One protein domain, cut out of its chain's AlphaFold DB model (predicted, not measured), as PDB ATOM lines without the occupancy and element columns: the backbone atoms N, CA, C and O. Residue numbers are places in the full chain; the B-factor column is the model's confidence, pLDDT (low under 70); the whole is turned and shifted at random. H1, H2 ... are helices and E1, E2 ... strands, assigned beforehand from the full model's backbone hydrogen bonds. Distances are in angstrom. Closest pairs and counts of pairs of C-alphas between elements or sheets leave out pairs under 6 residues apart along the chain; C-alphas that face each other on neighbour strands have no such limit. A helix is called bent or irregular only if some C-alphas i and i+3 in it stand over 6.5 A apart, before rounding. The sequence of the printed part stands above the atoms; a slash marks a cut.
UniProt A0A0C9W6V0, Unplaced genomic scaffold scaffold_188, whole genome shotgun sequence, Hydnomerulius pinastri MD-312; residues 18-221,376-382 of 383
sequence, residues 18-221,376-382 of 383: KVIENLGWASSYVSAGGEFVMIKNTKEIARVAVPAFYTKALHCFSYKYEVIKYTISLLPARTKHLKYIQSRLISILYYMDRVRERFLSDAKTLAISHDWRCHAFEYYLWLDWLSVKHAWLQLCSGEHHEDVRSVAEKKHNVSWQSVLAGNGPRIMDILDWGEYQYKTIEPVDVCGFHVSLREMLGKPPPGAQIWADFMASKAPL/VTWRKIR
ATOM      1  N   LYS A  18      24.253 -57.443  35.148       74.25
ATOM      2  CA  LYS A  18      25.290 -56.467  35.515       74.25
ATOM      3  C   LYS A  18      24.727 -55.255  36.269       74.25
ATOM      4  O   LYS A  18      25.395 -54.715  37.139       74.25
ATOM      5  N   VAL A  19      23.505 -54.826  35.943       78.06
ATOM      6  CA  VAL A  19      22.824 -53.734  36.660       78.06
ATOM      7  C   VAL A  19      22.444 -54.199  38.062       78.06
ATOM      8  O   VAL A  19      22.715 -53.496  39.024       78.06
ATOM      9  N   ILE A  20      21.888 -55.407  38.185       75.06
ATOM     10  CA  ILE A  20      21.525 -56.003  39.480       75.06
ATOM     11  C   ILE A  20      22.763 -56.169  40.368       75.06
ATOM     12  O   ILE A  20      22.729 -55.815  41.542       75.06
ATOM     13  N   GLU A  21      23.868 -56.656  39.800       72.56
ATOM     14  CA  GLU A  21      25.148 -56.754  40.497       72.56
ATOM     15  C   GLU A  21      25.591 -55.376  40.998       72.56
ATOM     16  O   GLU A  21      25.816 -55.213  42.194       72.56
ATOM     17  N   ASN A  22      25.632 -54.367  40.123       76.31
ATOM     18  CA  ASN A  22      26.022 -53.008  40.498       76.31
ATOM     19  C   ASN A  22      25.168 -52.419  41.631       76.31
ATOM     20  O   ASN A  22      25.722 -51.726  42.478       76.31
ATOM     21  N   LEU A  23      23.865 -52.720  41.686       79.44
ATOM     22  CA  LEU A  23      22.989 -52.291  42.785       79.44
ATOM     23  C   LEU A  23      23.388 -52.917  44.128       79.44
ATOM     24  O   LEU A  23      23.334 -52.254  45.161       79.44
ATOM     25  N   GLY A  24      23.855 -54.169  44.128       73.31
ATOM     26  CA  GLY A  24      24.428 -54.803  45.319       73.31
ATOM     27  C   GLY A  24      25.723 -54.130  45.801       73.31
ATOM     28  O   GLY A  24      26.006 -54.127  47.000       73.31
ATOM     29  N   TRP A  25      26.477 -53.520  44.880       72.62
ATOM     30  CA  TRP A  25      27.738 -52.801  45.132       72.62
ATOM     31  C   TRP A  25      27.582 -51.282  45.263       72.62
ATOM     32  O   TRP A  25      28.589 -50.568  45.361       72.62
ATOM     33  N   ALA A  26      26.353 -50.774  45.207       75.75
ATOM     34  CA  ALA A  26      26.099 -49.349  45.260       75.75
ATOM     35  C   ALA A  26      26.580 -48.753  46.589       75.75
ATOM     36  O   ALA A  26      26.583 -49.411  47.635       75.75
ATOM     37  N   SER A  27      27.005 -47.492  46.525       75.19
ATOM     38  CA  SER A  27      27.492 -46.746  47.682       75.19
ATOM     39  C   SER A  27      26.441 -46.703  48.792       75.19
ATOM     40  O   SER A  27      25.243 -46.574  48.532       75.19
ATOM     41  N   SER A  28      26.903 -46.746  50.037       77.62
ATOM     42  CA  SER A  28      26.066 -46.448  51.195       77.62
ATOM     43  C   SER A  28      26.121 -44.956  51.487       77.62
ATOM     44  O   SER A  28      27.091 -44.268  51.162       77.62
ATOM     45  N   TYR A  29      25.067 -44.451  52.106       78.50
ATOM     46  CA  TYR A  29      24.936 -43.037  52.396       78.50
ATOM     47  C   TYR A  29      24.582 -42.854  53.858       78.50
ATOM     48  O   TYR A  29      23.742 -43.581  54.386       78.50
ATOM     49  N   VAL A  30      25.239 -41.902  54.506       79.88
ATOM     50  CA  VAL A  30      25.102 -41.669  55.941       79.88
ATOM     51  C   VAL A  30      24.828 -40.196  56.204       79.88
ATOM     52  O   VAL A  30      25.320 -39.317  55.497       79.88
ATOM     53  N   SER A  31      24.040 -39.926  57.238       74.94
ATOM     54  CA  SER A  31      23.853 -38.585  57.784       74.94
ATOM     55  C   SER A  31      24.851 -38.358  58.920       74.94
ATOM     56  O   SER A  31      24.907 -39.179  59.839       74.94
ATOM     57  N   ALA A  32      25.605 -37.260  58.895       70.69
ATOM     58  CA  ALA A  32      26.549 -36.903  59.951       70.69
ATOM     59  C   ALA A  32      26.560 -35.385  60.170       70.69
ATOM     60  O   ALA A  32      26.924 -34.643  59.268       70.69
ATOM     61  N   GLY A  33      26.159 -34.913  61.355       65.94
ATOM     62  CA  GLY A  33      26.364 -33.513  61.764       65.94
ATOM     63  C   GLY A  33      25.751 -32.439  60.851       65.94
ATOM     64  O   GLY A  33      26.338 -31.373  60.716       65.94
ATOM     65  N   GLY A  34      24.602 -32.703  60.215       74.38
ATOM     66  CA  GLY A  34      23.994 -31.782  59.234       74.38
ATOM     67  C   GLY A  34      24.550 -31.924  57.813       74.38
ATOM     68  O   GLY A  34      24.247 -31.128  56.929       74.38
ATOM     69  N   GLU A  35      25.358 -32.949  57.580       80.56
ATOM     70  CA  GLU A  35      25.882 -33.300  56.271       80.56
ATOM     71  C   GLU A  35      25.369 -34.668  55.839       80.56
ATOM     72  O   GLU A  35      25.035 -35.544  56.647       80.56
ATOM     73  N   PHE A  36      25.348 -34.857  54.527       81.81
ATOM     74  CA  PHE A  36      25.109 -36.137  53.900       81.81
ATOM     75  C   PHE A  36      26.383 -36.607  53.213       81.81
ATOM     76  O   PHE A  36      27.008 -35.880  52.433       81.81
ATOM     77  N   VAL A  37      26.782 -37.834  53.528       81.25
ATOM     78  CA  VAL A  37      28.072 -38.394  53.135       81.25
ATOM     79  C   VAL A  37      27.836 -39.666  52.334       81.25
ATOM     80  O   VAL A  37      27.170 -40.592  52.795       81.25
ATOM     81  N   MET A  38      28.406 -39.722  51.132       82.88
ATOM     82  CA  MET A  38      28.443 -40.924  50.306       82.88
ATOM     83  C   MET A  38      29.733 -41.699  50.585       82.88
ATOM     84  O   MET A  38      30.840 -41.169  50.455       82.88
ATOM     85  N   ILE A  39      29.581 -42.985  50.892       79.44
ATOM     86  CA  ILE A  39      30.665 -43.905  51.227       79.44
ATOM     87  C   ILE A  39      30.644 -45.086  50.256       79.44
ATOM     88  O   ILE A  39      29.634 -45.772  50.101       79.44
ATOM     89  N   LYS A  40      31.787 -45.369  49.628       79.19
ATOM     90  CA  LYS A  40      31.992 -46.543  48.775       79.19
ATOM     91  C   LYS A  40      33.177 -47.345  49.282       79.19
ATOM     92  O   LYS A  40      34.270 -46.797  49.400       79.19
ATOM     93  N   ASN A  41      32.979 -48.640  49.538       69.00
ATOM     94  CA  ASN A  41      34.018 -49.537  50.064       69.00
ATOM     95  C   ASN A  41      34.767 -48.892  51.243       69.00
ATOM     96  O   ASN A  41      35.980 -48.723  51.167       69.00
ATOM     97  N   THR A  42      34.007 -48.424  52.243       69.62
ATOM     98  CA  THR A  42      34.476 -47.713  53.454       69.62
ATOM     99  C   THR A  42      35.220 -46.390  53.236       69.62
ATOM    100  O   THR A  42      35.583 -45.729  54.207       69.62
ATOM    101  N   LYS A  43      35.380 -45.934  51.990       78.94
ATOM    102  CA  LYS A  43      35.957 -44.627  51.669       78.94
ATOM    103  C   LYS A  43      34.863 -43.602  51.441       78.94
ATOM    104  O   LYS A  43      33.963 -43.811  50.628       78.94
ATOM    105  N   GLU A  44      34.977 -42.474  52.126       85.19
ATOM    106  CA  GLU A  44      34.210 -41.283  51.790       85.19
ATOM    107  C   GLU A  44      34.590 -40.811  50.383       85.19
ATOM    108  O   GLU A  44      35.770 -40.653  50.063       85.19
ATOM    109  N   ILE A  45      33.582 -40.626  49.533       84.19
ATOM    110  CA  ILE A  45      33.767 -40.194  48.141       84.19
ATOM    111  C   ILE A  45      33.023 -38.899  47.812       84.19
ATOM    112  O   ILE A  45      33.355 -38.245  46.825       84.19
ATOM    113  N   ALA A  46      32.040 -38.510  48.625       83.19
ATOM    114  CA  ALA A  46      31.428 -37.190  48.573       83.19
ATOM    115  C   ALA A  46      30.850 -36.824  49.940       83.19
ATOM    116  O   ALA A  46      30.312 -37.685  50.636       83.19
ATOM    117  N   ARG A  47      30.907 -35.537  50.269       85.12
ATOM    118  CA  ARG A  47      30.281 -34.936  51.443       85.12
ATOM    119  C   ARG A  47      29.632 -33.638  51.018       85.12
ATOM    120  O   ARG A  47      30.226 -32.865  50.266       85.12
ATOM    121  N   VAL A  48      28.399 -33.446  51.461       82.50
ATOM    122  CA  VAL A  48      27.601 -32.284  51.109       82.50
ATOM    123  C   VAL A  48      26.834 -31.844  52.354       82.50
ATOM    124  O   VAL A  48      26.075 -32.631  52.918       82.50
ATOM    125  N   ALA A  49      27.030 -30.598  52.784       83.50
ATOM    126  CA  ALA A  49      26.177 -29.978  53.796       83.50
ATOM    127  C   ALA A  49      24.742 -29.917  53.276       83.50
ATOM    128  O   ALA A  49      24.564 -29.628  52.109       83.50
ATOM    129  N   VAL A  50      23.728 -30.194  54.088       83.31
ATOM    130  CA  VAL A  50      22.317 -30.186  53.663       83.31
ATOM    131  C   VAL A  50      21.449 -29.595  54.780       83.31
ATOM    132  O   VAL A  50      21.771 -29.760  55.955       83.31
ATOM    133  N   PRO A  51      20.316 -28.937  54.476       85.62
ATOM    134  CA  PRO A  51      19.398 -28.479  55.512       85.62
ATOM    135  C   PRO A  51      18.912 -29.640  56.383       85.62
ATOM    136  O   PRO A  51      18.807 -30.782  55.925       85.62
ATOM    137  N   ALA A  52      18.552 -29.346  57.634       86.50
ATOM    138  CA  ALA A  52      18.152 -30.361  58.612       86.50
ATOM    139  C   ALA A  52      16.997 -31.253  58.116       86.50
ATOM    140  O   ALA A  52      17.053 -32.474  58.263       86.50
ATOM    141  N   PHE A  53      15.993 -30.658  57.457       88.81
ATOM    142  CA  PHE A  53      14.889 -31.402  56.844       88.81
ATOM    143  C   PHE A  53      15.397 -32.449  55.841       88.81
ATOM    144  O   PHE A  53      15.085 -33.632  55.967       88.81
ATOM    145  N   TYR A  54      16.228 -32.036  54.879       87.00
ATOM    146  CA  TYR A  54      16.752 -32.939  53.856       87.00
ATOM    147  C   TYR A  54      17.762 -33.936  54.426       87.00
ATOM    148  O   TYR A  54      17.797 -35.068  53.963       87.00
ATOM    149  N   THR A  55      18.514 -33.579  55.470       86.88
ATOM    150  CA  THR A  55      19.364 -34.534  56.204       86.88
ATOM    151  C   THR A  55      18.528 -35.694  56.743       86.88
ATOM    152  O   THR A  55      18.878 -36.858  56.549       86.88
ATOM    153  N   LYS A  56      17.391 -35.385  57.380       89.38
ATOM    154  CA  LYS A  56      16.468 -36.386  57.925       89.38
ATOM    155  C   LYS A  56      15.784 -37.200  56.822       89.38
ATOM    156  O   LYS A  56      15.706 -38.422  56.920       89.38
ATOM    157  N   ALA A  57      15.370 -36.549  55.740       90.81
ATOM    158  CA  ALA A  57      14.791 -37.218  54.580       90.81
ATOM    159  C   ALA A  57      15.774 -38.192  53.914       90.81
ATOM    160  O   ALA A  57      15.432 -39.337  53.632       90.81
ATOM    161  N   LEU A  58      17.014 -37.755  53.695       89.94
ATOM    162  CA  LEU A  58      18.074 -38.559  53.095       89.94
ATOM    163  C   LEU A  58      18.505 -39.710  54.006       89.94
ATOM    164  O   LEU A  58      18.878 -40.773  53.505       89.94
ATOM    165  N   HIS A  59      18.423 -39.528  55.326       90.56
ATOM    166  CA  HIS A  59      18.595 -40.610  56.287       90.56
ATOM    167  C   HIS A  59      17.534 -41.697  56.080       90.56
ATOM    168  O   HIS A  59      17.897 -42.842  55.815       90.56
ATOM    169  N   CYS A  60      16.248 -41.331  56.125       90.62
ATOM    170  CA  CYS A  60      15.133 -42.260  55.906       90.62
ATOM    171  C   CYS A  60      15.260 -42.977  54.559       90.62
ATOM    172  O   CYS A  60      15.249 -44.204  54.488       90.62
ATOM    173  N   PHE A  61      15.490 -42.208  53.495       91.44
ATOM    174  CA  PHE A  61      15.747 -42.735  52.161       91.44
ATOM    175  C   PHE A  61      16.867 -43.777  52.163       91.44
ATOM    176  O   PHE A  61      16.780 -44.820  51.510       91.44
ATOM    177  N   SER A  62      17.948 -43.490  52.889       91.00
ATOM    178  CA  SER A  62      19.126 -44.341  52.886       91.00
ATOM    179  C   SER A  62      18.963 -45.598  53.706       91.00
ATOM    180  O   SER A  62      19.413 -46.655  53.265       91.00
ATOM    181  N   TYR A  63      18.267 -45.496  54.831       90.94
ATOM    182  CA  TYR A  63      17.849 -46.647  55.602       90.94
ATOM    183  C   TYR A  63      16.930 -47.554  54.772       90.94
ATOM    184  O   TYR A  63      17.259 -48.725  54.585       90.94
ATOM    185  N   LYS A  64      15.855 -47.010  54.172       90.12
ATOM    186  CA  LYS A  64      14.925 -47.749  53.294       90.12
ATOM    187  C   LYS A  64      15.663 -48.469  52.162       90.12
ATOM    188  O   LYS A  64      15.425 -49.652  51.930       90.12
ATOM    189  N   TYR A  65      16.614 -47.803  51.503       90.69
ATOM    190  CA  TYR A  65      17.436 -48.425  50.462       90.69
ATOM    191  C   TYR A  65      18.236 -49.628  50.976       90.69
ATOM    192  O   TYR A  65      18.251 -50.678  50.337       90.69
ATOM    193  N   GLU A  66      18.926 -49.482  52.112       88.25
ATOM    194  CA  GLU A  66      19.720 -50.571  52.688       88.25
ATOM    195  C   GLU A  66      18.807 -51.727  53.116       88.25
ATOM    196  O   GLU A  66      19.092 -52.876  52.786       88.25
ATOM    197  N   VAL A  67      17.665 -51.440  53.747       89.50
ATOM    198  CA  VAL A  67      16.663 -52.455  54.096       89.50
ATOM    199  C   VAL A  67      16.243 -53.244  52.850       89.50
ATOM    200  O   VAL A  67      16.373 -54.465  52.848       89.50
ATOM    201  N   ILE A  68      15.863 -52.574  51.753       88.44
ATOM    202  CA  ILE A  68      15.510 -53.231  50.479       88.44
ATOM    203  C   ILE A  68      16.672 -54.073  49.944       88.44
ATOM    204  O   ILE A  68      16.480 -55.241  49.597       88.44
ATOM    205  N   LYS A  69      17.883 -53.504  49.886       87.19
ATOM    206  CA  LYS A  69      19.081 -54.180  49.367       87.19
ATOM    207  C   LYS A  69      19.350 -55.486  50.112       87.19
ATOM    208  O   LYS A  69      19.566 -56.524  49.485       87.19
ATOM    209  N   TYR A  70      19.319 -55.453  51.443       86.50
ATOM    210  CA  TYR A  70      19.567 -56.640  52.256       86.50
ATOM    211  C   TYR A  70      18.392 -57.616  52.226       86.50
ATOM    212  O   TYR A  70      18.631 -58.815  52.103       86.50
ATOM    213  N   THR A  71      17.143 -57.149  52.224       86.50
ATOM    214  CA  THR A  71      15.973 -58.024  52.071       86.50
ATOM    215  C   THR A  71      16.024 -58.810  50.761       86.50
ATOM    216  O   THR A  71      15.854 -60.024  50.792       86.50
ATOM    217  N   ILE A  72      16.382 -58.188  49.629       85.69
ATOM    218  CA  ILE A  72      16.587 -58.895  48.347       85.69
ATOM    219  C   ILE A  72      17.612 -60.027  48.479       85.69
ATOM    220  O   ILE A  72      17.428 -61.085  47.878       85.69
ATOM    221  N   SER A  73      18.687 -59.805  49.243       81.62
ATOM    222  CA  SER A  73      19.720 -60.819  49.469       81.62
ATOM    223  C   SER A  73      19.268 -61.932  50.420       81.62
ATOM    224  O   SER A  73      19.720 -63.061  50.291       81.62
ATOM    225  N   LEU A  74      18.363 -61.648  51.355       83.75
ATOM    226  CA  LEU A  74      17.882 -62.616  52.343       83.75
ATOM    227  C   LEU A  74      16.706 -63.454  51.824       83.75
ATOM    228  O   LEU A  74      16.490 -64.570  52.298       83.75
ATOM    229  N   LEU A  75      15.961 -62.948  50.838       80.12
ATOM    230  CA  LEU A  75      14.812 -63.648  50.274       80.12
ATOM    231  C   LEU A  75      15.229 -64.945  49.559       80.12
ATOM    232  O   LEU A  75      16.020 -64.920  48.610       80.12
ATOM    233  N   PRO A  76      14.654 -66.099  49.938       69.94
ATOM    234  CA  PRO A  76      14.933 -67.348  49.252       69.94
ATOM    235  C   PRO A  76      14.240 -67.356  47.882       69.94
ATOM    236  O   PRO A  76      13.015 -67.358  47.794       69.94
ATOM    237  N   ALA A  77      15.005 -67.443  46.789       66.19
ATOM    238  CA  ALA A  77      14.486 -67.487  45.412       66.19
ATOM    239  C   ALA A  77      13.819 -68.836  45.033       66.19
ATOM    240  O   ALA A  77      13.984 -69.341  43.920       66.19
ATOM    241  N   ARG A  78      13.086 -69.453  45.969       65.75
ATOM    242  CA  ARG A  78      12.548 -70.817  45.850       65.75
ATOM    243  C   ARG A  78      11.222 -70.872  45.094       65.75
ATOM    244  O   ARG A  78      11.040 -71.759  44.272       65.75
ATOM    245  N   THR A  79      10.320 -69.909  45.301       74.69
ATOM    246  CA  THR A  79       8.984 -69.919  44.673       74.69
ATOM    247  C   THR A  79       8.861 -68.875  43.560       74.69
ATOM    248  O   THR A  79       9.526 -67.837  43.582       74.69
ATOM    249  N   LYS A  80       7.978 -69.113  42.575       75.12
ATOM    250  CA  LYS A  80       7.662 -68.127  41.515       75.12
ATOM    251  C   LYS A  80       7.190 -66.792  42.098       75.12
ATOM    252  O   LYS A  80       7.529 -65.737  41.573       75.12
ATOM    253  N   HIS A  81       6.442 -66.848  43.196       77.19
ATOM    254  CA  HIS A  81       5.934 -65.665  43.873       77.19
ATOM    255  C   HIS A  81       7.051 -64.851  44.542       77.19
ATOM    256  O   HIS A  81       7.116 -63.638  44.365       77.19
ATOM    257  N   LEU A  82       7.994 -65.508  45.226       78.06
ATOM    258  CA  LEU A  82       9.151 -64.821  45.806       78.06
ATOM    259  C   LEU A  82      10.060 -64.216  44.736       78.06
ATOM    260  O   LEU A  82      10.556 -63.110  44.921       78.06
ATOM    261  N   LYS A  83      10.203 -64.873  43.579       79.12
ATOM    262  CA  LYS A  83      10.900 -64.289  42.419       79.12
ATOM    263  C   LYS A  83      10.211 -63.015  41.916       79.12
ATOM    264  O   LYS A  83      10.893 -62.056  41.575       79.12
ATOM    265  N   TYR A  84       8.879 -62.982  41.894       79.69
ATOM    266  CA  TYR A  84       8.122 -61.784  41.520       79.69
ATOM    267  C   TYR A  84       8.331 -60.629  42.514       79.69
ATOM    268  O   TYR A  84       8.641 -59.513  42.092       79.69
ATOM    269  N   ILE A  85       8.242 -60.904  43.821       80.12
ATOM    270  CA  ILE A  85       8.533 -59.918  44.876       80.12
ATOM    271  C   ILE A  85       9.968 -59.399  44.737       80.12
ATOM    272  O   ILE A  85      10.198 -58.192  44.738       80.12
ATOM    273  N   GLN A  86      10.938 -60.292  44.540       81.38
ATOM    274  CA  GLN A  86      12.338 -59.917  44.371       81.38
ATOM    275  C   GLN A  86      12.540 -58.989  43.161       81.38
ATOM    276  O   GLN A  86      13.214 -57.970  43.284       81.38
ATOM    277  N   SER A  87      11.908 -59.271  42.015       81.06
ATOM    278  CA  SER A  87      11.952 -58.392  40.832       81.06
ATOM    279  C   SER A  87      11.344 -57.007  41.085       81.06
ATOM    280  O   SER A  87      11.864 -55.997  40.598       81.06
ATOM    281  N   ARG A  88      10.259 -56.935  41.867       82.12
ATOM    282  CA  ARG A  88       9.648 -55.667  42.296       82.12
ATOM    283  C   ARG A  88      10.606 -54.864  43.169       82.12
ATOM    284  O   ARG A  88      10.882 -53.710  42.848       82.12
ATOM    285  N   LEU A  89      11.174 -55.486  44.200       84.94
ATOM    286  CA  LEU A  89      12.149 -54.846  45.086       84.94
ATOM    287  C   LEU A  89      13.389 -54.371  44.328       84.94
ATOM    288  O   LEU A  89      13.860 -53.266  44.570       84.94
ATOM    289  N   ILE A  90      13.882 -55.154  43.367       86.19
ATOM    290  CA  ILE A  90      14.994 -54.758  42.494       86.19
ATOM    291  C   ILE A  90      14.638 -53.509  41.673       86.19
ATOM    292  O   ILE A  90      15.475 -52.620  41.525       86.19
ATOM    293  N   SER A  91      13.407 -53.405  41.160       84.88
ATOM    294  CA  SER A  91      12.957 -52.212  40.425       84.88
ATOM    295  C   SER A  91      12.894 -50.976  41.327       84.88
ATOM    296  O   SER A  91      13.307 -49.894  40.909       84.88
ATOM    297  N   ILE A  92      12.424 -51.131  42.570       87.56
ATOM    298  CA  ILE A  92      12.397 -50.047  43.566       87.56
ATOM    299  C   ILE A  92      13.825 -49.638  43.936       87.56
ATOM    300  O   ILE A  92      14.148 -48.454  43.898       87.56
ATOM    301  N   LEU A  93      14.703 -50.608  44.209       88.62
ATOM    302  CA  LEU A  93      16.111 -50.364  44.517       88.62
ATOM    303  C   LEU A  93      16.804 -49.602  43.382       88.62
ATOM    304  O   LEU A  93      17.505 -48.627  43.633       88.62
ATOM    305  N   TYR A  94      16.559 -50.005  42.132       89.12
ATOM    306  CA  TYR A  94      17.076 -49.319  40.951       89.12
ATOM    307  C   TYR A  94      16.566 -47.880  40.848       89.12
ATOM    308  O   TYR A  94      17.349 -46.960  40.630       89.12
ATOM    309  N   TYR A  95      15.265 -47.661  41.043       90.19
ATOM    310  CA  TYR A  95      14.690 -46.318  41.047       90.19
ATOM    311  C   TYR A  95      15.316 -45.430  42.131       90.19
ATOM    312  O   TYR A  95      15.739 -44.311  41.843       90.19
ATOM    313  N   MET A  96      15.448 -45.945  43.354       91.69
ATOM    314  CA  MET A  96      16.076 -45.215  44.451       91.69
ATOM    315  C   MET A  96      17.562 -44.919  44.181       91.69
ATOM    316  O   MET A  96      18.054 -43.841  44.517       91.69
ATOM    317  N   ASP A  97      18.282 -45.835  43.534       90.19
ATOM    318  CA  ASP A  97      19.670 -45.607  43.122       90.19
ATOM    319  C   ASP A  97      19.776 -44.438  42.132       90.19
ATOM    320  O   ASP A  97      20.567 -43.517  42.328       90.19
ATOM    321  N   ARG A  98      18.877 -44.384  41.142       89.94
ATOM    322  CA  ARG A  98      18.787 -43.269  40.182       89.94
ATOM    323  C   ARG A  98      18.461 -41.936  40.855       89.94
ATOM    324  O   ARG A  98      19.016 -40.906  40.470       89.94
ATOM    325  N   VAL A  99      17.589 -41.941  41.866       90.94
ATOM    326  CA  VAL A  99      17.281 -40.742  42.663       90.94
ATOM    327  C   VAL A  99      18.525 -40.260  43.417       90.94
ATOM    328  O   VAL A  99      18.798 -39.063  43.413       90.94
ATOM    329  N   ARG A 100      19.325 -41.164  43.998       88.31
ATOM    330  CA  ARG A 100      20.593 -40.823  44.675       88.31
ATOM    331  C   ARG A 100      21.658 -40.288  43.736       88.31
ATOM    332  O   ARG A 100      22.286 -39.279  44.053       88.31
ATOM    333  N   GLU A 101      21.860 -40.944  42.595       85.69
ATOM    334  CA  GLU A 101      22.781 -40.468  41.557       85.69
ATOM    335  C   GLU A 101      22.421 -39.040  41.156       85.69
ATOM    336  O   GLU A 101      23.289 -38.164  41.087       85.69
ATOM    337  N   ARG A 102      21.120 -38.788  40.953       87.19
ATOM    338  CA  ARG A 102      20.641 -37.463  40.584       87.19
ATOM    339  C   ARG A 102      20.802 -36.454  41.713       87.19
ATOM    340  O   ARG A 102      21.309 -35.366  41.462       87.19
ATOM    341  N   PHE A 103      20.463 -36.837  42.941       86.75
ATOM    342  CA  PHE A 103      20.677 -36.012  44.124       86.75
ATOM    343  C   PHE A 103      22.134 -35.579  44.251       86.75
ATOM    344  O   PHE A 103      22.390 -34.401  44.425       86.75
ATOM    345  N   LEU A 104      23.102 -36.487  44.118       80.12
ATOM    346  CA  LEU A 104      24.520 -36.131  44.216       80.12
ATOM    347  C   LEU A 104      24.997 -35.242  43.074       80.12
ATOM    348  O   LEU A 104      25.852 -34.378  43.282       80.12
ATOM    349  N   SER A 105      24.486 -35.483  41.865       82.00
ATOM    350  CA  SER A 105      24.769 -34.634  40.712       82.00
ATOM    351  C   SER A 105      24.296 -33.205  40.965       82.00
ATOM    352  O   SER A 105      25.052 -32.265  40.728       82.00
ATOM    353  N   ASP A 106      23.079 -33.050  41.488       79.38
ATOM    354  CA  ASP A 106      22.489 -31.750  41.795       79.38
ATOM    355  C   ASP A 106      23.134 -31.134  43.054       79.38
ATOM    356  O   ASP A 106      23.456 -29.960  43.080       79.38
ATOM    357  N   ALA A 107      23.435 -31.908  44.095       74.38
ATOM    358  CA  ALA A 107      24.020 -31.416  45.345       74.38
ATOM    359  C   ALA A 107      25.390 -30.743  45.144       74.38
ATOM    360  O   ALA A 107      25.713 -29.771  45.825       74.38
ATOM    361  N   LYS A 108      26.183 -31.215  44.173       69.69
ATOM    362  CA  LYS A 108      27.450 -30.571  43.787       69.69
ATOM    363  C   LYS A 108      27.253 -29.166  43.217       69.69
ATOM    364  O   LYS A 108      28.139 -28.333  43.377       69.69
ATOM    365  N   THR A 109      26.133 -28.909  42.546       69.88
ATOM    366  CA  THR A 109      25.806 -27.586  42.000       69.88
ATOM    367  C   THR A 109      25.042 -26.738  43.017       69.88
ATOM    368  O   THR A 109      25.291 -25.538  43.112       69.88
ATOM    369  N   LEU A 110      24.186 -27.363  43.835       66.88
ATOM    370  CA  LEU A 110      23.373 -26.710  44.864       66.88
ATOM    371  C   LEU A 110      24.183 -26.228  46.071       66.88
ATOM    372  O   LEU A 110      23.795 -25.248  46.693       66.88
ATOM    373  N   ALA A 111      25.339 -26.830  46.366       59.56
ATOM    374  CA  ALA A 111      26.251 -26.337  47.404       59.56
ATOM    375  C   ALA A 111      26.721 -24.881  47.169       59.56
ATOM    376  O   ALA A 111      27.241 -24.244  48.081       59.56
ATOM    377  N   ILE A 112      26.540 -24.357  45.951       58.50
ATOM    378  CA  ILE A 112      26.882 -22.987  45.555       58.50
ATOM    379  C   ILE A 112      25.643 -22.064  45.609       58.50
ATOM    380  O   ILE A 112      25.781 -20.845  45.716       58.50
ATOM    381  N   SER A 113      24.423 -22.613  45.569       59.44
ATOM    382  CA  SER A 113      23.166 -21.853  45.573       59.44
ATOM    383  C   SER A 113      22.508 -21.786  46.951       59.44
ATOM    384  O   SER A 113      22.657 -22.669  47.786       59.44
ATOM    385  N   HIS A 114      21.716 -20.737  47.186       60.66
ATOM    386  CA  HIS A 114      20.922 -20.595  48.416       60.66
ATOM    387  C   HIS A 114      19.637 -21.447  48.407       60.66
ATOM    388  O   HIS A 114      18.971 -21.557  49.433       60.66
ATOM    389  N   ASP A 115      19.280 -22.051  47.266       71.12
ATOM    390  CA  ASP A 115      18.176 -23.005  47.165       71.12
ATOM    391  C   ASP A 115      18.727 -24.434  47.212       71.12
ATOM    392  O   ASP A 115      19.631 -24.779  46.455       71.12
ATOM    393  N   TRP A 116      18.194 -25.251  48.121       72.44
ATOM    394  CA  TRP A 116      18.622 -26.639  48.363       72.44
ATOM    395  C   TRP A 116      17.747 -27.671  47.643       72.44
ATOM    396  O   TRP A 116      17.868 -28.879  47.863       72.44
ATOM    397  N   ARG A 117      16.841 -27.195  46.787       78.00
ATOM    398  CA  ARG A 117      15.827 -28.005  46.124       78.00
ATOM    399  C   ARG A 117      16.446 -28.917  45.062       78.00
ATOM    400  O   ARG A 117      16.712 -28.503  43.939       78.00
ATOM    401  N   CYS A 118      16.618 -30.197  45.393       85.12
ATOM    402  CA  CYS A 118      16.867 -31.238  44.395       85.12
ATOM    403  C   CYS A 118      15.531 -31.758  43.856       85.12
ATOM    404  O   CYS A 118      14.817 -32.480  44.550       85.12
ATOM    405  N   HIS A 119      15.203 -31.425  42.604       87.25
ATOM    406  CA  HIS A 119      13.912 -31.771  41.996       87.25
ATOM    407  C   HIS A 119      13.626 -33.281  42.001       87.25
ATOM    408  O   HIS A 119      12.512 -33.695  42.311       87.25
ATOM    409  N   ALA A 120      14.633 -34.114  41.705       88.19
ATOM    410  CA  ALA A 120      14.495 -35.574  41.710       88.19
ATOM    411  C   ALA A 120      14.171 -36.127  43.097       88.19
ATOM    412  O   ALA A 120      13.264 -36.947  43.240       88.19
ATOM    413  N   PHE A 121      14.891 -35.658  44.112       90.25
ATOM    414  CA  PHE A 121      14.680 -36.112  45.476       90.25
ATOM    415  C   PHE A 121      13.371 -35.575  46.060       90.25
ATOM    416  O   PHE A 121      12.646 -36.302  46.728       90.25
ATOM    417  N   GLU A 122      13.012 -34.331  45.752       90.56
ATOM    418  CA  GLU A 122      11.759 -33.747  46.217       90.56
ATOM    419  C   GLU A 122      10.534 -34.414  45.595       90.56
ATOM    420  O   GLU A 122       9.576 -34.725  46.302       90.56
ATOM    421  N   TYR A 123      10.576 -34.693  44.291       90.88
ATOM    422  CA  TYR A 123       9.503 -35.434  43.638       90.88
ATOM    423  C   TYR A 123       9.401 -36.863  44.185       90.88
ATOM    424  O   TYR A 123       8.297 -37.336  44.442       90.88
ATOM    425  N   TYR A 124      10.535 -37.524  44.454       91.50
ATOM    426  CA  TYR A 124      10.541 -38.806  45.159       91.50
ATOM    427  C   TYR A 124       9.827 -38.711  46.514       91.50
ATOM    428  O   TYR A 124       8.939 -39.519  46.767       91.50
ATOM    429  N   LEU A 125      10.167 -37.730  47.359       90.88
ATOM    430  CA  LEU A 125       9.578 -37.581  48.695       90.88
ATOM    431  C   LEU A 125       8.066 -37.355  48.636       90.88
ATOM    432  O   LEU A 125       7.336 -37.926  49.440       90.88
ATOM    433  N   TRP A 126       7.592 -36.577  47.661       91.31
ATOM    434  CA  TRP A 126       6.163 -36.409  47.400       91.31
ATOM    435  C   TRP A 126       5.472 -37.735  47.088       91.31
ATOM    436  O   TRP A 126       4.442 -38.057  47.680       91.31
ATOM    437  N   LEU A 127       6.039 -38.520  46.169       89.75
ATOM    438  CA  LEU A 127       5.472 -39.815  45.805       89.75
ATOM    439  C   LEU A 127       5.556 -40.811  46.961       89.75
ATOM    440  O   LEU A 127       4.619 -41.575  47.172       89.75
ATOM    441  N   ASP A 128       6.658 -40.813  47.705       88.38
ATOM    442  CA  ASP A 128       6.854 -41.698  48.847       88.38
ATOM    443  C   ASP A 128       5.840 -41.388  49.956       88.38
ATOM    444  O   ASP A 128       5.118 -42.285  50.371       88.38
ATOM    445  N   TRP A 129       5.671 -40.110  50.321       87.56
ATOM    446  CA  TRP A 129       4.684 -39.643  51.306       87.56
ATOM    447  C   TRP A 129       3.229 -39.966  50.920       87.56
ATOM    448  O   TRP A 129       2.406 -40.266  51.787       87.56
ATOM    449  N   LEU A 130       2.901 -39.960  49.626       86.25
ATOM    450  CA  LEU A 130       1.566 -40.329  49.135       86.25
ATOM    451  C   LEU A 130       1.337 -41.841  49.038       86.25
ATOM    452  O   LEU A 130       0.193 -42.288  49.101       86.25
ATOM    453  N   SER A 131       2.403 -42.631  48.888       77.69
ATOM    454  CA  SER A 131       2.319 -44.091  48.729       77.69
ATOM    455  C   SER A 131       1.967 -44.815  50.039       77.69
ATOM    456  O   SER A 131       1.692 -46.015  50.027       77.69
ATOM    457  N   VAL A 132       1.936 -44.106  51.175       62.94
ATOM    458  CA  VAL A 132       1.924 -44.691  52.525       62.94
ATOM    459  C   VAL A 132       0.543 -45.167  53.019       62.94
ATOM    460  O   VAL A 132       0.182 -45.008  54.183       62.94
ATOM    461  N   LYS A 133      -0.256 -45.804  52.158       54.03
ATOM    462  CA  LYS A 133      -1.353 -46.678  52.611       54.03
ATOM    463  C   LYS A 133      -1.153 -48.086  52.061       54.03
ATOM    464  O   LYS A 133      -1.414 -48.341  50.892       54.03
ATOM    465  N   HIS A 134      -0.704 -48.997  52.926       51.19
ATOM    466  CA  HIS A 134      -0.692 -50.455  52.725       51.19
ATOM    467  C   HIS A 134       0.063 -51.001  51.490       51.19
ATOM    468  O   HIS A 134      -0.103 -52.177  51.157       51.19
ATOM    469  N   ALA A 135       0.933 -50.222  50.832       52.22
ATOM    470  CA  ALA A 135       1.657 -50.656  49.625       52.22
ATOM    471  C   ALA A 135       2.494 -51.940  49.834       52.22
ATOM    472  O   ALA A 135       2.671 -52.753  48.920       52.22
ATOM    473  N   TRP A 136       2.965 -52.170  51.062       53.75
ATOM    474  CA  TRP A 136       3.791 -53.327  51.417       53.75
ATOM    475  C   TRP A 136       2.996 -54.551  51.874       53.75
ATOM    476  O   TRP A 136       3.432 -55.677  51.628       53.75
ATOM    477  N   LEU A 137       1.796 -54.354  52.440       49.88
ATOM    478  CA  LEU A 137       0.803 -55.421  52.630       49.88
ATOM    479  C   LEU A 137       0.320 -55.969  51.281       49.88
ATOM    480  O   LEU A 137       0.040 -57.159  51.164       49.88
ATOM    481  N   GLN A 138       0.313 -55.126  50.246       54.75
ATOM    482  CA  GLN A 138       0.065 -55.523  48.859       54.75
ATOM    483  C   GLN A 138       1.344 -55.951  48.107       54.75
ATOM    484  O   GLN A 138       1.394 -55.934  46.878       54.75
ATOM    485  N   LEU A 139       2.386 -56.375  48.834       54.00
ATOM    486  CA  LEU A 139       3.582 -57.019  48.275       54.00
ATOM    487  C   LEU A 139       4.294 -56.180  47.199       54.00
ATOM    488  O   LEU A 139       4.719 -56.700  46.164       54.00
ATOM    489  N   CYS A 140       4.486 -54.889  47.479       55.12
ATOM    490  CA  CYS A 140       5.179 -53.929  46.611       55.12
ATOM    491  C   CYS A 140       4.369 -53.492  45.372       55.12
ATOM    492  O   CYS A 140       4.959 -53.095  44.358       55.12
ATOM    493  N   SER A 141       3.035 -53.570  45.394       50.69
ATOM    494  CA  SER A 141       2.219 -52.927  44.360       50.69
ATOM    495  C   SER A 141       2.021 -51.447  44.681       50.69
ATOM    496  O   SER A 141       1.477 -51.103  45.724       50.69
ATOM    497  N   GLY A 142       2.414 -50.564  43.763       53.62
ATOM    498  CA  GLY A 142       1.893 -49.194  43.737       53.62
ATOM    499  C   GLY A 142       2.823 -48.083  44.226       53.62
ATOM    500  O   GLY A 142       2.536 -46.929  43.926       53.62
ATOM    501  N   GLU A 143       3.961 -48.374  44.867       60.78
ATOM    502  CA  GLU A 143       4.888 -47.301  45.265       60.78
ATOM    503  C   GLU A 143       5.418 -46.543  44.040       60.78
ATOM    504  O   GLU A 143       5.973 -47.136  43.113       60.78
ATOM    505  N   HIS A 144       5.220 -45.222  44.020       71.81
ATOM    506  CA  HIS A 144       5.673 -44.318  42.948       71.81
ATOM    507  C   HIS A 144       5.096 -44.597  41.538       71.81
ATOM    508  O   HIS A 144       5.591 -44.050  40.537       71.81
ATOM    509  N   HIS A 145       4.060 -45.440  41.450       74.81
ATOM    510  CA  HIS A 145       3.336 -45.765  40.218       74.81
ATOM    511  C   HIS A 145       2.448 -44.604  39.742       74.81
ATOM    512  O   HIS A 145       2.265 -43.602  40.432       74.81
ATOM    513  N   GLU A 146       1.884 -44.750  38.541       79.00
ATOM    514  CA  GLU A 146       1.079 -43.715  37.885       79.00
ATOM    515  C   GLU A 146      -0.129 -43.262  38.717       79.00
ATOM    516  O   GLU A 146      -0.440 -42.076  38.740       79.00
ATOM    517  N   ASP A 147      -0.746 -44.159  39.489       81.94
ATOM    518  CA  ASP A 147      -1.859 -43.801  40.379       81.94
ATOM    519  C   ASP A 147      -1.428 -42.809  41.465       81.94
ATOM    520  O   ASP A 147      -2.114 -41.819  41.717       81.94
ATOM    521  N   VAL A 148      -0.251 -43.013  42.064       84.88
ATOM    522  CA  VAL A 148       0.303 -42.100  43.075       84.88
ATOM    523  C   VAL A 148       0.652 -40.754  42.444       84.88
ATOM    524  O   VAL A 148       0.388 -39.712  43.040       84.88
ATOM    525  N   ARG A 149       1.182 -40.751  41.216       87.81
ATOM    526  CA  ARG A 149       1.451 -39.510  40.467       87.81
ATOM    527  C   ARG A 149       0.168 -38.758  40.142       87.81
ATOM    528  O   ARG A 149       0.107 -37.553  40.346       87.81
ATOM    529  N   SER A 150      -0.868 -39.475  39.715       86.06
ATOM    530  CA  SER A 150      -2.198 -38.926  39.442       86.06
ATOM    531  C   SER A 150      -2.810 -38.310  40.702       86.06
ATOM    532  O   SER A 150      -3.397 -37.232  40.642       86.06
ATOM    533  N   VAL A 151      -2.627 -38.942  41.868       87.06
ATOM    534  CA  VAL A 151      -3.030 -38.369  43.162       87.06
ATOM    535  C   VAL A 151      -2.216 -37.115  43.492       87.06
ATOM    536  O   VAL A 151      -2.810 -36.110  43.888       87.06
ATOM    537  N   ALA A 152      -0.894 -37.145  43.306       88.56
ATOM    538  CA  ALA A 152      -0.020 -35.994  43.531       88.56
ATOM    539  C   ALA A 152      -0.448 -34.790  42.680       88.56
ATOM    540  O   ALA A 152      -0.616 -33.685  43.194       88.56
ATOM    541  N   GLU A 153      -0.719 -35.017  41.398       90.69
ATOM    542  CA  GLU A 153      -1.134 -33.976  40.467       90.69
ATOM    543  C   GLU A 153      -2.538 -33.456  40.798       90.69
ATOM    544  O   GLU A 153      -2.722 -32.257  40.988       90.69
ATOM    545  N   LYS A 154      -3.528 -34.342  40.960       89.69
ATOM    546  CA  LYS A 154      -4.931 -33.935  41.151       89.69
ATOM    547  C   LYS A 154      -5.220 -33.327  42.518       89.69
ATOM    548  O   LYS A 154      -6.048 -32.426  42.605       89.69
ATOM    549  N   LYS A 155      -4.609 -33.846  43.589       88.75
ATOM    550  CA  LYS A 155      -4.906 -33.402  44.963       88.75
ATOM    551  C   LYS A 155      -3.927 -32.360  45.482       88.75
ATOM    552  O   LYS A 155      -4.321 -31.526  46.289       88.75
ATOM    553  N   HIS A 156      -2.673 -32.417  45.039       88.56
ATOM    554  CA  HIS A 156      -1.604 -31.579  45.582       88.56
ATOM    555  C   HIS A 156      -0.981 -30.643  44.540       88.56
ATOM    556  O   HIS A 156      -0.137 -29.829  44.904       88.56
ATOM    557  N   ASN A 157      -1.407 -30.706  43.269       90.31
ATOM    558  CA  ASN A 157      -0.825 -29.939  42.162       90.31
ATOM    559  C   ASN A 157       0.689 -30.201  41.984       90.31
ATOM    560  O   ASN A 157       1.485 -29.313  41.658       90.31
ATOM    561  N   VAL A 158       1.098 -31.447  42.236       90.69
ATOM    562  CA  VAL A 158       2.491 -31.894  42.175       90.69
ATOM    563  C   VAL A 158       2.685 -32.827  40.985       90.69
ATOM    564  O   VAL A 158       2.302 -33.994  41.014       90.69
ATOM    565  N   SER A 159       3.344 -32.317  39.948       91.19
ATOM    566  CA  SER A 159       3.877 -33.079  38.820       91.19
ATOM    567  C   SER A 159       5.393 -32.889  38.754       91.19
ATOM    568  O   SER A 159       5.946 -31.988  39.391       91.19
ATOM    569  N   TRP A 160       6.095 -33.711  37.965       88.88
ATOM    570  CA  TRP A 160       7.528 -33.495  37.736       88.88
ATOM    571  C   TRP A 160       7.804 -32.070  37.242       88.88
ATOM    572  O   TRP A 160       8.708 -31.390  37.724       88.88
ATOM    573  N   GLN A 161       6.987 -31.607  36.297       89.44
ATOM    574  CA  GLN A 161       7.092 -30.290  35.695       89.44
ATOM    575  C   GLN A 161       6.832 -29.188  36.725       89.44
ATOM    576  O   GLN A 161       7.542 -28.185  36.709       89.44
ATOM    577  N   SER A 162       5.869 -29.364  37.641       89.31
ATOM    578  CA  SER A 162       5.602 -28.354  38.672       89.31
ATOM    579  C   SER A 162       6.717 -28.273  39.719       89.31
ATOM    580  O   SER A 162       7.059 -27.166  40.143       89.31
ATOM    581  N   VAL A 163       7.353 -29.400  40.068       88.25
ATOM    582  CA  VAL A 163       8.551 -29.423  40.929       88.25
ATOM    583  C   VAL A 163       9.740 -28.767  40.225       88.25
ATOM    584  O   VAL A 163      10.379 -27.897  40.811       88.25
ATOM    585  N   LEU A 164      10.006 -29.123  38.962       86.19
ATOM    586  CA  LEU A 164      11.112 -28.576  38.167       86.19
ATOM    587  C   LEU A 164      10.976 -27.067  37.917       86.19
ATOM    588  O   LEU A 164      11.972 -26.347  37.887       86.19
ATOM    589  N   ALA A 165       9.748 -26.584  37.719       84.69
ATOM    590  CA  ALA A 165       9.463 -25.167  37.514       84.69
ATOM    591  C   ALA A 165       9.508 -24.348  38.812       84.69
ATOM    592  O   ALA A 165       9.458 -23.123  38.756       84.69
ATOM    593  N   GLY A 166       9.567 -25.001  39.975       81.56
ATOM    594  CA  GLY A 166       9.520 -24.325  41.264       81.56
ATOM    595  C   GLY A 166       8.112 -23.939  41.737       81.56
ATOM    596  O   GLY A 166       7.982 -23.396  42.830       81.56
ATOM    597  N   ASN A 167       7.071 -24.239  40.956       80.56
ATOM    598  CA  ASN A 167       5.704 -23.734  41.147       80.56
ATOM    599  C   ASN A 167       4.833 -24.613  42.061       80.56
ATOM    600  O   ASN A 167       3.786 -24.166  42.522       80.56
ATOM    601  N   GLY A 168       5.225 -25.870  42.284       76.56
ATOM    602  CA  GLY A 168       4.520 -26.781  43.189       76.56
ATOM    603  C   GLY A 168       4.897 -26.569  44.663       76.56
ATOM    604  O   GLY A 168       6.028 -26.139  44.938       76.56
ATOM    605  N   PRO A 169       3.998 -26.916  45.608       85.88
ATOM    606  CA  PRO A 169       4.280 -26.846  47.040       85.88
ATOM    607  C   PRO A 169       5.531 -27.657  47.402       85.88
ATOM    608  O   PRO A 169       5.790 -28.721  46.824       85.88
ATOM    609  N   ARG A 170       6.325 -27.159  48.356       88.12
ATOM    610  CA  ARG A 170       7.505 -27.887  48.825       88.12
ATOM    611  C   ARG A 170       7.065 -28.951  49.818       88.12
ATOM    612  O   ARG A 170       6.286 -28.680  50.727       88.12
ATOM    613  N   ILE A 171       7.608 -30.158  49.680       89.62
ATOM    614  CA  ILE A 171       7.286 -31.256  50.603       89.62
ATOM    615  C   ILE A 171       7.666 -30.912  52.052       89.62
ATOM    616  O   ILE A 171       6.989 -31.331  52.985       89.62
ATOM    617  N   MET A 172       8.712 -30.098  52.239       89.88
ATOM    618  CA  MET A 172       9.175 -29.659  53.559       89.88
ATOM    619  C   MET A 172       8.166 -28.809  54.332       89.88
ATOM    620  O   MET A 172       8.244 -28.771  55.554       89.88
ATOM    621  N   ASP A 173       7.224 -28.166  53.640       89.19
ATOM    622  CA  ASP A 173       6.217 -27.306  54.266       89.19
ATOM    623  C   ASP A 173       4.991 -28.105  54.746       89.19
ATOM    624  O   ASP A 173       4.102 -27.554  55.389       89.19
ATOM    625  N   ILE A 174       4.916 -29.396  54.398       88.75
ATOM    626  CA  ILE A 174       3.719 -30.235  54.575       88.75
ATOM    627  C   ILE A 174       4.039 -31.520  55.344       88.75
ATOM    628  O   ILE A 174       3.197 -32.023  56.086       88.75
ATOM    629  N   LEU A 175       5.232 -32.082  55.156       89.12
ATOM    630  CA  LEU A 175       5.591 -33.373  55.725       89.12
ATOM    631  C   LEU A 175       5.818 -33.267  57.238       89.12
ATOM    632  O   LEU A 175       6.823 -32.715  57.691       89.12
ATOM    633  N   ASP A 176       4.922 -33.888  58.005       90.81
ATOM    634  CA  ASP A 176       5.142 -34.199  59.413       90.81
ATOM    635  C   ASP A 176       5.891 -35.532  59.552       90.81
ATOM    636  O   ASP A 176       5.446 -36.581  59.078       90.81
ATOM    637  N   TRP A 177       7.062 -35.500  60.192       89.06
ATOM    638  CA  TRP A 177       7.912 -36.687  60.322       89.06
ATOM    639  C   TRP A 177       7.336 -37.756  61.252       89.06
ATOM    640  O   TRP A 177       7.659 -38.927  61.063       89.06
ATOM    641  N   GLY A 178       6.546 -37.370  62.258       87.94
ATOM    642  CA  GLY A 178       5.920 -38.312  63.182       87.94
ATOM    643  C   GLY A 178       4.799 -39.080  62.492       87.94
ATOM    644  O   GLY A 178       4.778 -40.307  62.530       87.94
ATOM    645  N   GLU A 179       3.930 -38.370  61.773       87.31
ATOM    646  CA  GLU A 179       2.877 -38.961  60.949       87.31
ATOM    647  C   GLU A 179       3.463 -39.828  59.827       87.31
ATOM    648  O   GLU A 179       2.993 -40.939  59.581       87.31
ATOM    649  N   TYR A 180       4.515 -39.348  59.159       86.56
ATOM    650  CA  TYR A 180       5.191 -40.108  58.113       86.56
ATOM    651  C   TYR A 180       5.820 -41.399  58.659       86.56
ATOM    652  O   TYR A 180       5.623 -42.463  58.071       86.56
ATOM    653  N   GLN A 181       6.508 -41.351  59.806       86.31
ATOM    654  CA  GLN A 181       7.037 -42.559  60.446       86.31
ATOM    655  C   GLN A 181       5.905 -43.510  60.848       86.31
ATOM    656  O   GLN A 181       5.947 -44.684  60.503       86.31
ATOM    657  N   TYR A 182       4.853 -43.006  61.501       82.25
ATOM    658  CA  TYR A 182       3.703 -43.815  61.913       82.25
ATOM    659  C   TYR A 182       3.073 -44.575  60.741       82.25
ATOM    660  O   TYR A 182       2.812 -45.770  60.844       82.25
ATOM    661  N   LYS A 183       2.879 -43.907  59.601       75.69
ATOM    662  CA  LYS A 183       2.291 -44.530  58.409       75.69
ATOM    663  C   LYS A 183       3.223 -45.557  57.749       75.69
ATOM    664  O   LYS A 183       2.741 -46.486  57.107       75.69
ATOM    665  N   THR A 184       4.540 -45.377  57.853       73.62
ATOM    666  CA  THR A 184       5.542 -46.216  57.166       73.62
ATOM    667  C   THR A 184       6.008 -47.421  57.988       73.62
ATOM    668  O   THR A 184       6.710 -48.280  57.455       73.62
ATOM    669  N   ILE A 185       5.615 -47.524  59.260       68.56
ATOM    670  CA  ILE A 185       5.875 -48.701  60.091       68.56
ATOM    671  C   ILE A 185       4.904 -49.809  59.680       68.56
ATOM    672  O   ILE A 185       3.779 -49.823  60.152       68.56
ATOM    673  N   GLU A 186       5.331 -50.727  58.808       67.31
ATOM    674  CA  GLU A 186       4.734 -52.069  58.659       67.31
ATOM    675  C   GLU A 186       5.456 -52.888  57.568       67.31
ATOM    676  O   GLU A 186       5.519 -52.459  56.413       67.31
ATOM    677  N   PRO A 187       5.988 -54.093  57.858       69.56
ATOM    678  CA  PRO A 187       6.150 -54.749  59.165       69.56
ATOM    679  C   PRO A 187       7.360 -54.226  59.968       69.56
ATOM    680  O   PRO A 187       7.666 -54.747  61.036       69.56
ATOM    681  N   VAL A 188       8.092 -53.248  59.431       78.38
ATOM    682  CA  VAL A 188       9.305 -52.671  60.021       78.38
ATOM    683  C   VAL A 188       9.279 -51.157  59.873       78.38
ATOM    684  O   VAL A 188       8.729 -50.644  58.903       78.38
ATOM    685  N   ASP A 189       9.907 -50.446  60.810       82.69
ATOM    686  CA  ASP A 189      10.217 -49.025  60.648       82.69
ATOM    687  C   ASP A 189      11.227 -48.871  59.502       82.69
ATOM    688  O   ASP A 189      12.390 -49.245  59.658       82.69
ATOM    689  N   VAL A 190      10.781 -48.351  58.352       81.31
ATOM    690  CA  VAL A 190      11.634 -48.060  57.184       81.31
ATOM    691  C   VAL A 190      12.237 -46.652  57.214       81.31
ATOM    692  O   VAL A 190      13.012 -46.314  56.320       81.31
ATOM    693  N   CYS A 191      11.931 -45.839  58.229       87.12
ATOM    694  CA  CYS A 191      12.589 -44.554  58.451       87.12
ATOM    695  C   CYS A 191      13.921 -44.708  59.176       87.12
ATOM    696  O   CYS A 191      14.859 -43.963  58.896       87.12
ATOM    697  N   GLY A 192      14.001 -45.657  60.113       87.94
ATOM    698  CA  GLY A 192      15.241 -45.999  60.806       87.94
ATOM    699  C   GLY A 192      15.852 -44.851  61.608       87.94
ATOM    700  O   GLY A 192      17.046 -44.886  61.871       87.94
ATOM    701  N   PHE A 193      15.065 -43.850  62.031       88.81
ATOM    702  CA  PHE A 193      15.570 -42.646  62.718       88.81
ATOM    703  C   PHE A 193      16.332 -42.928  64.020       88.81
ATOM    704  O   PHE A 193      17.081 -42.078  64.496       88.81
ATOM    705  N   HIS A 194      16.137 -44.110  64.600       87.44
ATOM    706  CA  HIS A 194      16.826 -44.584  65.794       87.44
ATOM    707  C   HIS A 194      18.130 -45.344  65.480       87.44
ATOM    708  O   HIS A 194      18.806 -45.800  66.400       87.44
ATOM    709  N   VAL A 195      18.490 -45.506  64.201       86.94
ATOM    710  CA  VAL A 195      19.616 -46.329  63.749       86.94
ATOM    711  C   VAL A 195      20.735 -45.460  63.182       86.94
ATOM    712  O   VAL A 195      20.539 -44.640  62.288       86.94
ATOM    713  N   SER A 196      21.962 -45.679  63.651       87.44
ATOM    714  CA  SER A 196      23.143 -45.029  63.084       87.44
ATOM    715  C   SER A 196      23.523 -45.667  61.742       87.44
ATOM    716  O   SER A 196      24.097 -46.755  61.696       87.44
ATOM    717  N   LEU A 197      23.266 -44.976  60.622       85.56
ATOM    718  CA  LEU A 197      23.625 -45.469  59.278       85.56
ATOM    719  C   LEU A 197      25.123 -45.783  59.131       85.56
ATOM    720  O   LEU A 197      25.497 -46.679  58.375       85.56
ATOM    721  N   ARG A 198      25.987 -45.070  59.868       83.81
ATOM    722  CA  ARG A 198      27.440 -45.302  59.870       83.81
ATOM    723  C   ARG A 198      27.799 -46.657  60.479       83.81
ATOM    724  O   ARG A 198      28.710 -47.316  59.988       83.81
ATOM    725  N   GLU A 199      27.072 -47.095  61.500       83.44
ATOM    726  CA  GLU A 199      27.286 -48.393  62.154       83.44
ATOM    727  C   GLU A 199      26.780 -49.572  61.310       83.44
ATOM    728  O   GLU A 199      27.244 -50.703  61.481       83.44
ATOM    729  N   MET A 200      25.875 -49.305  60.361       80.38
ATOM    730  CA  MET A 200      25.347 -50.300  59.424       80.38
ATOM    731  C   MET A 200      26.217 -50.514  58.182       80.38
ATOM    732  O   MET A 200      25.881 -51.347  57.341       80.38
ATOM    733  N   LEU A 201      27.314 -49.772  58.004       79.19
ATOM    734  CA  LEU A 201      28.145 -49.916  56.808       79.19
ATOM    735  C   LEU A 201      28.627 -51.368  56.659       79.19
ATOM    736  O   LEU A 201      29.320 -51.906  57.520       79.19
ATOM    737  N   GLY A 202      28.231 -52.006  55.553       71.81
ATOM    738  CA  GLY A 202      28.552 -53.408  55.267       71.81
ATOM    739  C   GLY A 202      27.797 -54.444  56.115       71.81
ATOM    740  O   GLY A 202      28.155 -55.622  56.070       71.81
ATOM    741  N   LYS A 203      26.769 -54.040  56.874       80.56
ATOM    742  CA  LYS A 203      25.941 -54.927  57.707       80.56
ATOM    743  C   LYS A 203      24.448 -54.784  57.376       80.56
ATOM    744  O   LYS A 203      24.013 -53.691  57.016       80.56
ATOM    745  N   PRO A 204      23.649 -55.862  57.505       80.62
ATOM    746  CA  PRO A 204      22.205 -55.782  57.319       80.62
ATOM    747  C   PRO A 204      21.558 -54.894  58.394       80.62
ATOM    748  O   PRO A 204      21.828 -55.100  59.580       80.62
ATOM    749  N   PRO A 205      20.682 -53.945  58.014       86.12
ATOM    750  CA  PRO A 205      19.852 -53.218  58.966       86.12
ATOM    751  C   PRO A 205      18.933 -54.166  59.753       86.12
ATOM    752  O   PRO A 205      18.490 -55.171  59.185       86.12
ATOM    753  N   PRO A 206      18.548 -53.828  60.999       81.69
ATOM    754  CA  PRO A 206      17.645 -54.653  61.808       81.69
ATOM    755  C   PRO A 206      16.328 -55.000  61.094       81.69
ATOM    756  O   PRO A 206      15.854 -56.132  61.170       81.69
ATOM    757  N   GLY A 207      15.771 -54.050  60.333       83.81
ATOM    758  CA  GLY A 207      14.529 -54.258  59.587       83.81
ATOM    759  C   GLY A 207      14.639 -55.237  58.410       83.81
ATOM    760  O   GLY A 207      13.630 -55.796  57.994       83.81
ATOM    761  N   ALA A 208      15.834 -55.499  57.872       85.75
ATOM    762  CA  ALA A 208      15.973 -56.268  56.632       85.75
ATOM    763  C   ALA A 208      15.560 -57.742  56.781       85.75
ATOM    764  O   ALA A 208      14.900 -58.290  55.893       85.75
ATOM    765  N   GLN A 209      15.929 -58.375  57.901       84.56
ATOM    766  CA  GLN A 209      15.591 -59.774  58.181       84.56
ATOM    767  C   GLN A 209      14.101 -59.933  58.484       84.56
ATOM    768  O   GLN A 209      13.439 -60.750  57.852       84.56
ATOM    769  N   ILE A 210      13.562 -59.091  59.374       85.81
ATOM    770  CA  ILE A 210      12.133 -59.081  59.724       85.81
ATOM    771  C   ILE A 210      11.286 -58.934  58.456       85.81
ATOM    772  O   ILE A 210      10.278 -59.618  58.279       85.81
ATOM    773  N   TRP A 211      11.721 -58.076  57.533       85.00
ATOM    774  CA  TRP A 211      11.007 -57.868  56.285       85.00
ATOM    775  C   TRP A 211      11.112 -59.047  55.315       85.00
ATOM    776  O   TRP A 211      10.113 -59.422  54.700       85.00
ATOM    777  N   ALA A 212      12.289 -59.672  55.211       84.06
ATOM    778  CA  ALA A 212      12.472 -60.880  54.410       84.06
ATOM    779  C   ALA A 212      11.582 -62.025  54.915       84.06
ATOM    780  O   ALA A 212      10.908 -62.676  54.115       84.06
ATOM    781  N   ASP A 213      11.521 -62.216  56.234       85.31
ATOM    782  CA  ASP A 213      10.685 -63.234  56.871       85.31
ATOM    783  C   ASP A 213       9.195 -62.947  56.667       85.31
ATOM    784  O   ASP A 213       8.427 -63.847  56.314       85.31
ATOM    785  N   PHE A 214       8.781 -61.682  56.799       84.12
ATOM    786  CA  PHE A 214       7.409 -61.267  56.514       84.12
ATOM    787  C   PHE A 214       7.009 -61.597  55.072       84.12
ATOM    788  O   PHE A 214       6.008 -62.280  54.854       84.12
ATOM    789  N   MET A 215       7.807 -61.191  54.082       81.62
ATOM    790  CA  MET A 215       7.533 -61.475  52.670       81.62
ATOM    791  C   MET A 215       7.537 -62.978  52.366       81.62
ATOM    792  O   MET A 215       6.685 -63.456  51.617       81.62
ATOM    793  N   ALA A 216       8.458 -63.735  52.972       80.75
ATOM    794  CA  ALA A 216       8.496 -65.190  52.860       80.75
ATOM    795  C   ALA A 216       7.231 -65.851  53.426       80.75
ATOM    796  O   ALA A 216       6.699 -66.766  52.803       80.75
ATOM    797  N   SER A 217       6.718 -65.359  54.558       78.44
ATOM    798  CA  SER A 217       5.503 -65.875  55.206       78.44
ATOM    799  C   SER A 217       4.213 -65.549  54.448       78.44
ATOM    800  O   SER A 217       3.239 -66.297  54.532       78.44
ATOM    801  N   LYS A 218       4.199 -64.440  53.699       73.31
ATOM    802  CA  LYS A 218       3.048 -63.996  52.899       73.31
ATOM    803  C   LYS A 218       3.032 -64.593  51.494       73.31
ATOM    804  O   LYS A 218       2.000 -64.537  50.831       73.31
ATOM    805  N   ALA A 219       4.143 -65.173  51.040       64.69
ATOM    806  CA  ALA A 219       4.180 -65.857  49.761       64.69
ATOM    807  C   ALA A 219       3.292 -67.117  49.810       64.69
ATOM    808  O   ALA A 219       3.492 -67.963  50.684       64.69
ATOM    809  N   PRO A 220       2.344 -67.297  48.870       59.62
ATOM    810  CA  PRO A 220       1.578 -68.525  48.786       59.62
ATOM    811  C   PRO A 220       2.539 -69.701  48.595       59.62
ATOM    812  O   PRO A 220       3.374 -69.704  47.682       59.62
ATOM    813  N   LEU A 221       2.437 -70.692  49.483       48.88
ATOM    814  CA  LEU A 221       3.168 -71.948  49.373       48.88
ATOM    815  C   LEU A 221       2.717 -72.629  48.079       48.88
ATOM    816  O   LEU A 221       1.585 -73.094  47.974       48.88
ATOM    817  N   VAL A 376      28.449 -63.852  48.256       38.09
ATOM    818  CA  VAL A 376      28.014 -65.172  47.788       38.09
ATOM    819  C   VAL A 376      26.531 -65.158  47.412       38.09
ATOM    820  O   VAL A 376      26.150 -65.786  46.423       38.09
ATOM    821  N   THR A 377      25.692 -64.411  48.130       40.06
ATOM    822  CA  THR A 377      24.247 -64.384  47.871       40.06
ATOM    823  C   THR A 377      23.887 -63.600  46.610       40.06
ATOM    824  O   THR A 377      23.099 -64.085  45.798       40.06
ATOM    825  N   TRP A 378      24.558 -62.474  46.346       40.78
ATOM    826  CA  TRP A 378      24.426 -61.764  45.063       40.78
ATOM    827  C   TRP A 378      24.954 -62.591  43.884       40.78
ATOM    828  O   TRP A 378      24.351 -62.597  42.810       40.78
ATOM    829  N   ARG A 379      26.015 -63.384  44.092       37.50
ATOM    830  CA  ARG A 379      26.469 -64.374  43.102       37.50
ATOM    831  C   ARG A 379      25.490 -65.530  42.894       37.50
ATOM    832  O   ARG A 379      25.532 -66.108  41.819       37.50
ATOM    833  N   LYS A 380      24.627 -65.880  43.855       39.59
ATOM    834  CA  LYS A 380      23.604 -66.937  43.697       39.59
ATOM    835  C   LYS A 380      22.363 -66.482  42.926       39.59
ATOM    836  O   LYS A 380      21.719 -67.317  42.313       39.59
ATOM    837  N   ILE A 381      22.083 -65.178  42.843       42.28
ATOM    838  CA  ILE A 381      21.054 -64.628  41.928       42.28
ATOM    839  C   ILE A 381      21.420 -64.896  40.439       42.28
ATOM    840  O   ILE A 381      20.589 -64.758  39.544       42.28
ATOM    841  N   ARG A 382      22.664 -65.326  40.165       33.59
ATOM    842  CA  ARG A 382      23.216 -65.710  38.850       33.59
ATOM    843  C   ARG A 382      22.753 -67.081  38.329       33.59
ATOM    844  O   ARG A 382      22.909 -67.321  37.133       33.59
TER     845      ARG A 382
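What this domain is: This is residues 18 to 221 and 376 to 382 of the 383 residues of an uncharacterized protein of Hydnomerulius pinastri MD-312 (UniProt A0A0C9W6V0). A small three-stranded sheet, E1 to E3, has one face covered by a long helical hairpin, H2 and H3, which makes the core. H4 packs on H3, with H5 and H6 packed on H4, while H8 packs on H2. The printed part has 211 residues, with nine named helices and three named strands in the order H1 E1 E2 E3 H2 H3 H4 H5 H6 H7 H8 H9, and its class is mostly helix. The sheet, in the order E1 E2 E3, is a meander, each strand the antiparallel neighbour of the one before, and with H2 and H3 on one face it makes two layers. The whole is compact, with a radius of gyration of the C-alphas of 17.0 A and spans of 52 by 42 by 32 A.

How they stand to each other: E1, residues 28 to 32, and E2, residues 35 to 40, form an antiparallel hairpin at 151 degrees, with N 30 and O 37 2.9 A apart, within hydrogen-bond range. E2 and E3, residues 43 to 49, form another at 161 degrees, with N 38 and O 46 at 2.8 A. H2, residues 52 to 74, is on the sheet at a height of 7.8 A, over E1 and E2; the closest C-alphas of E1 and H2 are those of Ser 31 and His 59, 5.8 A. H3, residues 80 to 110, is on the same face at a height of 12.7 A. H2 and H3 touch, closest at the C-alphas of Ile 72 and Gln 86, 5.9 A, as a helical hairpin at a shallow tilt of 31 degrees, opposite ways. H4, residues 119 to 130, touches H3 at a steep tilt of 42 degrees, with C-alphas 99 and 120 closest, 5.9 A. H5, residues 146 to 156, touches H4 about perpendicular, 88 degrees, with C-alphas 127 and 148 closest, 6.3 A. H6, residues 160 to 164, touches H4, with C-alphas 119 and 164 closest, 5.7 A. H7, residues 177 to 184, is close to H4 but not clearly touching, with C-alphas 129 and 180 6.8 A apart. H8, residues 206 to 218, touches H2, with C-alphas 67 and 208 closest, 4.6 A. H1, residues 18 to 24, touches H3, with C-alphas 23 and 94 closest, 6.9 A. H9, residues 376 to 380, only just touches H2, with 3 pairs of C-alphas within 8 A, closest 73 and 377, 6.0 A. Every O i to N i+4 pair is within hydrogen-bond range in H1, H2, H4, H5, H6, H7 and H9; in H3 26 of 27 are, in H8 8 of 9.

Where its parts are: H1 begins at C-alpha 18 (25.290, -56.467, 35.515). H3 spans 44.4 A from C-alpha 80 (7.662, -68.127, 41.515), H2 32.9 A and E3 17.7 A. H8, 19.5 A, is only just irregular, with C-alphas 206 and 209 6.6 A apart. H9 ends at C-alpha 380 (23.604, -66.937, 43.697).

The domain as a whole: The two C-alphas farthest apart are those of Ile 112 and Leu 221, 54.5 A. Residues 222 to 375 are not printed, and C-alphas 221 and 376 are 25.8 A apart across this cut. The links H4 to H5, H6 to H7 and H7 to H8 are long. The mean pLDDT of the printed part is 79.1; 38 residues are under 70, among them 132 to 143 and 376 to 382.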